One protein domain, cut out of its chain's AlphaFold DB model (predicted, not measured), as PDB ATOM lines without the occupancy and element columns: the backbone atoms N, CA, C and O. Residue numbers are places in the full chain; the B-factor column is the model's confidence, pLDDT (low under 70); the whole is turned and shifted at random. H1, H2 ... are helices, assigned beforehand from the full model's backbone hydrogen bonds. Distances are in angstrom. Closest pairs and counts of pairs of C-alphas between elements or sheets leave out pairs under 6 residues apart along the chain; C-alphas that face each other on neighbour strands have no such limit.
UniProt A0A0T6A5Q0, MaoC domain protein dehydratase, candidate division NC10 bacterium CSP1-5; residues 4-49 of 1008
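What this domain is: This is residues 4 to 49 of the 1008 residues of the protein "MaoC domain protein dehydratase" of candidate division NC10 bacterium CSP1-5 (UniProt A0A0T6A5Q0). One long helix, H2, makes the long axis of this domain, and two shorter helices, H1 and H3, pack on the same side of it, H1 near its first residues and H3 crossing its second half. H1 and H3 also touch each other, and the three helices stand at wide angles rather than side by side. The printed part has 46 residues with three named helices in the order H1, H2, H3 and no named strand; the class is all helix. It is compact, with a radius of gyration of the C-alphas of 10.2 A, and elongated, spanning 31 by 16 by 11 A.

Where its parts are: H2, residues 17 to 34, is 26.5 A from first to last C-alpha; C-alpha 17 is at (-18.739, 6.106, 41.546). H1, residues 4 to 12, is 12.5 A long and begins with C-alpha 4 at (-24.144, 17.256, 46.831). H3, residues 40 to 49, is 14.3 A long and ends with C-alpha 49 at (-34.387, 12.357, 45.652).

How they stand to each other: H2 touches H3 with residues 24 to 31 alone; the closest C-alphas, of Trp 28 and Ala 43, are 5.1 A apart. Their lines are only just about perpendicular, at 70.1 degrees. H2 touches H1 with residues 17 to 21 alone, at a steep tilt of 64 degrees, opposite ways; the closest C-alphas, of Val 10 and Ala 20, are 5.3 A apart. H1 and H3 touch at a steep tilt of 54 degrees, the same way, with the C-alphas of Val 9 and Ala 48 closest at 5.2 A. In H1 and H3 every O i to N i+4 pair is within hydrogen-bond range; in H2, 13 of 14 are.

The domain as a whole: The C-alphas of Gly 14 and Pro 36 are the two farthest apart, at 31.1 A. The printed part has no cut, and both links, residues 13 to 16 and 35 to 39, are tight. The mean pLDDT of the printed part is 91.1, and no printed residue is under 70.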
ATOM      1  N   ARG A   4     -23.412  17.924  45.758       88.12
ATOM      2  CA  ARG A   4     -24.144  17.256  46.831       88.12
ATOM      3  C   ARG A   4     -25.018  16.136  46.275       88.12
ATOM      4  O   ARG A   4     -24.905  15.013  46.755       88.12
ATOM      5  N   ALA A   5     -25.810  16.410  45.237       89.88
ATOM      6  CA  ALA A   5     -26.661  15.395  44.612       89.88
ATOM      7  C   ALA A   5     -25.839  14.205  44.091       89.88
ATOM      8  O   ALA A   5     -26.198  13.053  44.326       89.88
ATOM      9  N   LEU A   6     -24.691  14.460  43.450       88.25
ATOM     10  CA  LEU A   6     -23.804  13.379  43.012       88.25
ATOM     11  C   LEU A   6     -23.263  12.570  44.201       88.25
ATOM     12  O   LEU A   6     -23.236  11.345  44.132       88.25
ATOM     13  N   SER A   7     -22.866  13.228  45.293       92.00
ATOM     14  CA  SER A   7     -22.406  12.539  46.505       92.00
ATOM     15  C   SER A   7     -23.494  11.657  47.123       92.00
ATOM     16  O   SER A   7     -23.187  10.564  47.591       92.00
ATOM     17  N   GLU A   8     -24.750  12.111  47.126       92.19
ATOM     18  CA  GLU A   8     -25.896  11.342  47.626       92.19
ATOM     19  C   GLU A   8     -26.166  10.111  46.741       92.19
ATOM     20  O   GLU A   8     -26.353   9.009  47.259       92.19
ATOM     21  N   VAL A   9     -26.090  10.257  45.412       93.69
ATOM     22  CA  VAL A   9     -26.221   9.125  44.478       93.69
ATOM     23  C   VAL A   9     -25.067   8.132  44.651       93.69
ATOM     24  O   VAL A   9     -25.314   6.940  44.783       93.69
ATOM     25  N   VAL A  10     -23.814   8.593  44.725       93.94
ATOM     26  CA  VAL A  10     -22.643   7.721  44.945       93.94
ATOM     27  C   VAL A  10     -22.750   6.964  46.273       93.94
ATOM     28  O   VAL A  10     -22.459   5.769  46.329       93.94
ATOM     29  N   ALA A  11     -23.227   7.619  47.335       92.88
ATOM     30  CA  ALA A  11     -23.468   6.967  48.620       92.88
ATOM     31  C   ALA A  11     -24.519   5.846  48.517       92.88
ATOM     32  O   ALA A  11     -24.343   4.792  49.128       92.88
ATOM     33  N   ALA A  12     -25.567   6.026  47.704       92.56
ATOM     34  CA  ALA A  12     -26.586   4.998  47.477       92.56
ATOM     35  C   ALA A  12     -26.020   3.725  46.817       92.56
ATOM     36  O   ALA A  12     -26.497   2.627  47.100       92.56
ATOM     37  N   PHE A  13     -24.971   3.847  45.997       93.31
ATOM     38  CA  PHE A  13     -24.234   2.723  45.398       93.31
ATOM     39  C   PHE A  13     -23.055   2.240  46.264       93.31
ATOM     40  O   PHE A  13     -22.115   1.626  45.767       93.31
ATOM     41  N   GLY A  14     -23.069   2.526  47.570       90.88
ATOM     42  CA  GLY A  14     -22.021   2.074  48.491       90.88
ATOM     43  C   GLY A  14     -20.644   2.688  48.214       90.88
ATOM     44  O   GLY A  14     -19.633   2.099  48.584       90.88
ATOM     45  N   GLY A  15     -20.597   3.850  47.556       92.12
ATOM     46  CA  GLY A  15     -19.355   4.518  47.169       92.12
ATOM     47  C   GLY A  15     -18.847   4.165  45.768       92.12
ATOM     48  O   GLY A  15     -17.843   4.739  45.345       92.12
ATOM     49  N   ASP A  16     -19.518   3.273  45.032       93.44
ATOM     50  CA  ASP A  16     -19.162   2.945  43.648       93.44
ATOM     51  C   ASP A  16     -19.553   4.093  42.704       93.44
ATOM     52  O   ASP A  16     -20.708   4.261  42.297       93.44
ATOM     53  N   LYS A  17     -18.559   4.924  42.385       93.06
ATOM     54  CA  LYS A  17     -18.739   6.106  41.546       93.06
ATOM     55  C   LYS A  17     -19.066   5.751  40.093       93.06
ATOM     56  O   LYS A  17     -19.862   6.460  39.481       93.06
ATOM     57  N   ASP A  18     -18.501   4.674  39.559       93.06
ATOM     58  CA  ASP A  18     -18.671   4.307  38.152       93.06
ATOM     59  C   ASP A  18     -20.105   3.826  37.891       93.06
ATOM     60  O   ASP A  18     -20.745   4.248  36.923       93.06
ATOM     61  N   GLN A  19     -20.659   3.012  38.799       92.00
ATOM     62  CA  GLN A  19     -22.069   2.612  38.725       92.00
ATOM     63  C   GLN A  19     -23.019   3.800  38.888       92.00
ATOM     64  O   GLN A  19     -23.984   3.922  38.128       92.00
ATOM     65  N   ALA A  20     -22.736   4.691  39.841       91.75
ATOM     66  CA  ALA A  20     -23.531   5.893  40.056       91.75
ATOM     67  C   ALA A  20     -23.545   6.807  38.817       91.75
ATOM     68  O   ALA A  20     -24.602   7.297  38.421       91.75
ATOM     69  N   GLU A  21     -22.395   7.025  38.172       92.19
ATOM     70  CA  GLU A  21     -22.314   7.841  36.957       92.19
ATOM     71  C   GLU A  21     -23.037   7.205  35.766       92.19
ATOM     72  O   GLU A  21     -23.692   7.927  35.007       92.19
ATOM     73  N   ALA A  22     -22.982   5.877  35.626       91.44
ATOM     74  CA  ALA A  22     -23.727   5.156  34.597       91.44
ATOM     75  C   ALA A  22     -25.250   5.291  34.778       91.44
ATOM     76  O   ALA A  22     -25.965   5.532  33.804       91.44
ATOM     77  N   GLU A  23     -25.746   5.195  36.016       90.19
ATOM     78  CA  GLU A  23     -27.167   5.387  36.335       90.19
ATOM     79  C   GLU A  23     -27.629   6.825  36.028       90.19
ATOM     80  O   GLU A  23     -28.701   7.046  35.459       90.19
ATOM     81  N   VAL A  24     -26.793   7.820  36.354       91.69
ATOM     82  CA  VAL A  24     -27.050   9.235  36.033       91.69
ATOM     83  C   VAL A  24     -27.148   9.454  34.527       91.69
ATOM     84  O   VAL A  24     -28.051  10.160  34.073       91.69
ATOM     85  N   GLU A  25     -26.233   8.868  33.754       91.75
ATOM     86  CA  GLU A  25     -26.242   8.979  32.296       91.75
ATOM     87  C   GLU A  25     -27.519   8.372  31.710       91.75
ATOM     88  O   GLU A  25     -28.216   9.012  30.926       91.75
ATOM     89  N   GLU A  26     -27.890   7.174  32.150       89.06
ATOM     90  CA  GLU A  26     -29.097   6.493  31.690       89.06
ATOM     91  C   GLU A  26     -30.373   7.280  32.008       89.06
ATOM     92  O   GLU A  26     -31.215   7.492  31.124       89.06
ATOM     93  N   ARG A  27     -30.492   7.808  33.234       89.44
ATOM     94  CA  ARG A  27     -31.608   8.687  33.603       89.44
ATOM     95  C   ARG A  27     -31.641   9.952  32.750       89.44
ATOM     96  O   ARG A  27     -32.715  10.391  32.336       89.44
ATOM     97  N   TRP A  28     -30.486  10.549  32.479       91.75
ATOM     98  CA  TRP A  28     -30.401  11.747  31.651       91.75
ATOM     99  C   TRP A  28     -30.854  11.482  30.212       91.75
ATOM    100  O   TRP A  28     -31.626  12.267  29.660       91.75
ATOM    101  N   GLN A  29     -30.458  10.351  29.629       89.62
ATOM    102  CA  GLN A  29     -30.917   9.943  28.301       89.62
ATOM    103  C   GLN A  29     -32.426   9.668  28.272       89.62
ATOM    104  O   GLN A  29     -33.098  10.063  27.319       89.62
ATOM    105  N   ALA A  30     -32.989   9.054  29.320       85.62
ATOM    106  CA  ALA A  30     -34.436   8.859  29.437       85.62
ATOM    107  C   ALA A  30     -35.196  10.195  29.501       85.62
ATOM    108  O   ALA A  30     -36.211  10.356  28.822       85.62
ATOM    109  N   LEU A  31     -34.679  11.175  30.251       88.88
ATOM    110  CA  LEU A  31     -35.254  12.520  30.325       88.88
ATOM    111  C   LEU A  31     -35.223  13.241  28.971       88.88
ATOM    112  O   LEU A  31     -36.231  13.826  28.584       88.88
ATOM    113  N   LYS A  32     -34.116  13.146  28.220       90.62
ATOM    114  CA  LYS A  32     -33.972  13.788  26.899       90.62
ATOM    115  C   LYS A  32     -35.001  13.345  25.861       90.62
ATOM    116  O   LYS A  32     -35.292  14.103  24.942       90.62
ATOM    117  N   ARG A  33     -35.537  12.127  25.984       86.31
ATOM    118  CA  ARG A  33     -36.566  11.610  25.065       86.31
ATOM    119  C   ARG A  33     -37.898  12.346  25.203       86.31
ATOM    120  O   ARG A  33     -38.647  12.402  24.236       86.31
ATOM    121  N   VAL A  34     -38.183  12.878  26.389       84.25
ATOM    122  CA  VAL A  34     -39.431  13.590  26.706       84.25
ATOM    123  C   VAL A  34     -39.216  15.102  26.709       84.25
ATOM    124  O   VAL A  34     -40.060  15.854  26.237       84.25
ATOM    125  N   ASP A  35     -38.064  15.548  27.208       87.06
ATOM    126  CA  ASP A  35     -37.659  16.948  27.263       87.06
ATOM    127  C   ASP A  35     -36.240  17.091  26.687       87.06
ATOM    128  O   ASP A  35     -35.260  16.851  27.400       87.06
ATOM    129  N   PRO A  36     -36.097  17.499  25.410       89.38
ATOM    130  CA  PRO A  36     -34.792  17.690  24.777       89.38
ATOM    131  C   PRO A  36     -33.867  18.675  25.516       89.38
ATOM    132  O   PRO A  36     -32.649  18.611  25.340       89.38
ATOM    133  N   GLY A  37     -34.421  19.571  26.345       91.44
ATOM    134  CA  GLY A  37     -33.680  20.520  27.180       91.44
ATOM    135  C   GLY A  37     -33.219  19.954  28.528       91.44
ATOM    136  O   GLY A  37     -32.566  20.665  29.296       91.44
ATOM    137  N   ALA A  38     -33.529  18.692  28.843       90.81
ATOM    138  CA  ALA A  38     -33.172  18.084  30.116       90.81
ATOM    139  C   ALA A  38     -31.653  18.088  30.356       90.81
ATOM    140  O   ALA A  38     -30.851  17.643  29.528       90.81
ATOM    141  N   THR A  39     -31.250  18.550  31.539       93.44
ATOM    142  CA  THR A  39     -29.846  18.621  31.952       93.44
ATOM    143  C   THR A  39     -29.437  17.395  32.762       93.44
ATOM    144  O   THR A  39     -30.255  16.748  33.420       93.44
ATOM    145  N   ARG A  40     -28.134  17.098  32.765       93.50
ATOM    146  CA  ARG A  40     -27.564  16.039  33.609       93.50
ATOM    147  C   ARG A  40     -27.738  16.344  35.102       93.50
ATOM    148  O   ARG A  40     -27.990  15.437  35.885       93.50
ATOM    149  N   ASP A  41     -27.678  17.621  35.490       92.44
ATOM    150  CA  ASP A  41     -27.929  18.064  36.870       92.44
ATOM    151  C   ASP A  41     -29.368  17.738  37.321       92.44
ATOM    152  O   ASP A  41     -29.563  17.264  38.439       92.44
ATOM    153  N   ARG A  42     -30.369  17.872  36.434       90.94
ATOM    154  CA  ARG A  42     -31.753  17.448  36.718       90.94
ATOM    155  C   ARG A  42     -31.857  15.938  36.946       90.94
ATOM    156  O   ARG A  42     -32.572  15.515  37.850       90.94
ATOM    157  N   ALA A  43     -31.147  15.135  36.152       91.25
ATOM    158  CA  ALA A  43     -31.104  13.681  36.322       91.25
ATOM    159  C   ALA A  43     -30.502  13.286  37.680       91.25
ATOM    160  O   ALA A  43     -31.083  12.470  38.393       91.25
ATOM    161  N   MET A  44     -29.386  13.917  38.069       93.69
ATOM    162  CA  MET A  44     -28.761  13.705  39.380       93.69
ATOM    163  C   MET A  44     -29.696  14.089  40.526       93.69
ATOM    164  O   MET A  44     -29.836  13.315  41.464       93.69
ATOM    165  N   GLY A  45     -30.375  15.238  40.438       92.62
ATOM    166  CA  GLY A  45     -31.342  15.664  41.453       92.62
ATOM    167  C   GLY A  45     -32.517  14.691  41.609       92.62
ATOM    168  O   GLY A  45     -32.898  14.366  42.732       92.62
ATOM    169  N   GLN A  46     -33.056  14.165  40.499       90.56
ATOM    170  CA  GLN A  46     -34.104  13.137  40.548       90.56
ATOM    171  C   GLN A  46     -33.616  11.850  41.214       90.56
ATOM    172  O   GLN A  46     -34.320  11.311  42.063       90.56
ATOM    173  N   LEU A  47     -32.419  11.370  40.869       91.69
ATOM    174  CA  LEU A  47     -31.858  10.157  41.470       91.69
ATOM    175  C   LEU A  47     -31.521  10.350  42.951       91.69
ATOM    176  O   LEU A  47     -31.825   9.472  43.752       91.69
ATOM    177  N   ALA A  48     -30.961  11.499  43.339       93.19
ATOM    178  CA  ALA A  48     -30.695  11.829  44.738       93.19
ATOM    179  C   ALA A  48     -31.993  11.827  45.564       93.19
ATOM    180  O   ALA A  48     -32.059  11.207  46.626       93.19
ATOM    181  N   TRP A  49     -33.067  12.423  45.030       93.12
ATOM    182  CA  TRP A  49     -34.387  12.357  45.652       93.12
ATOM    183  C   TRP A  49     -34.926  10.921  45.701       93.12
ATOM    184  O   TRP A  49     -35.386  10.477  46.751       93.12
TER     185      TRP A  49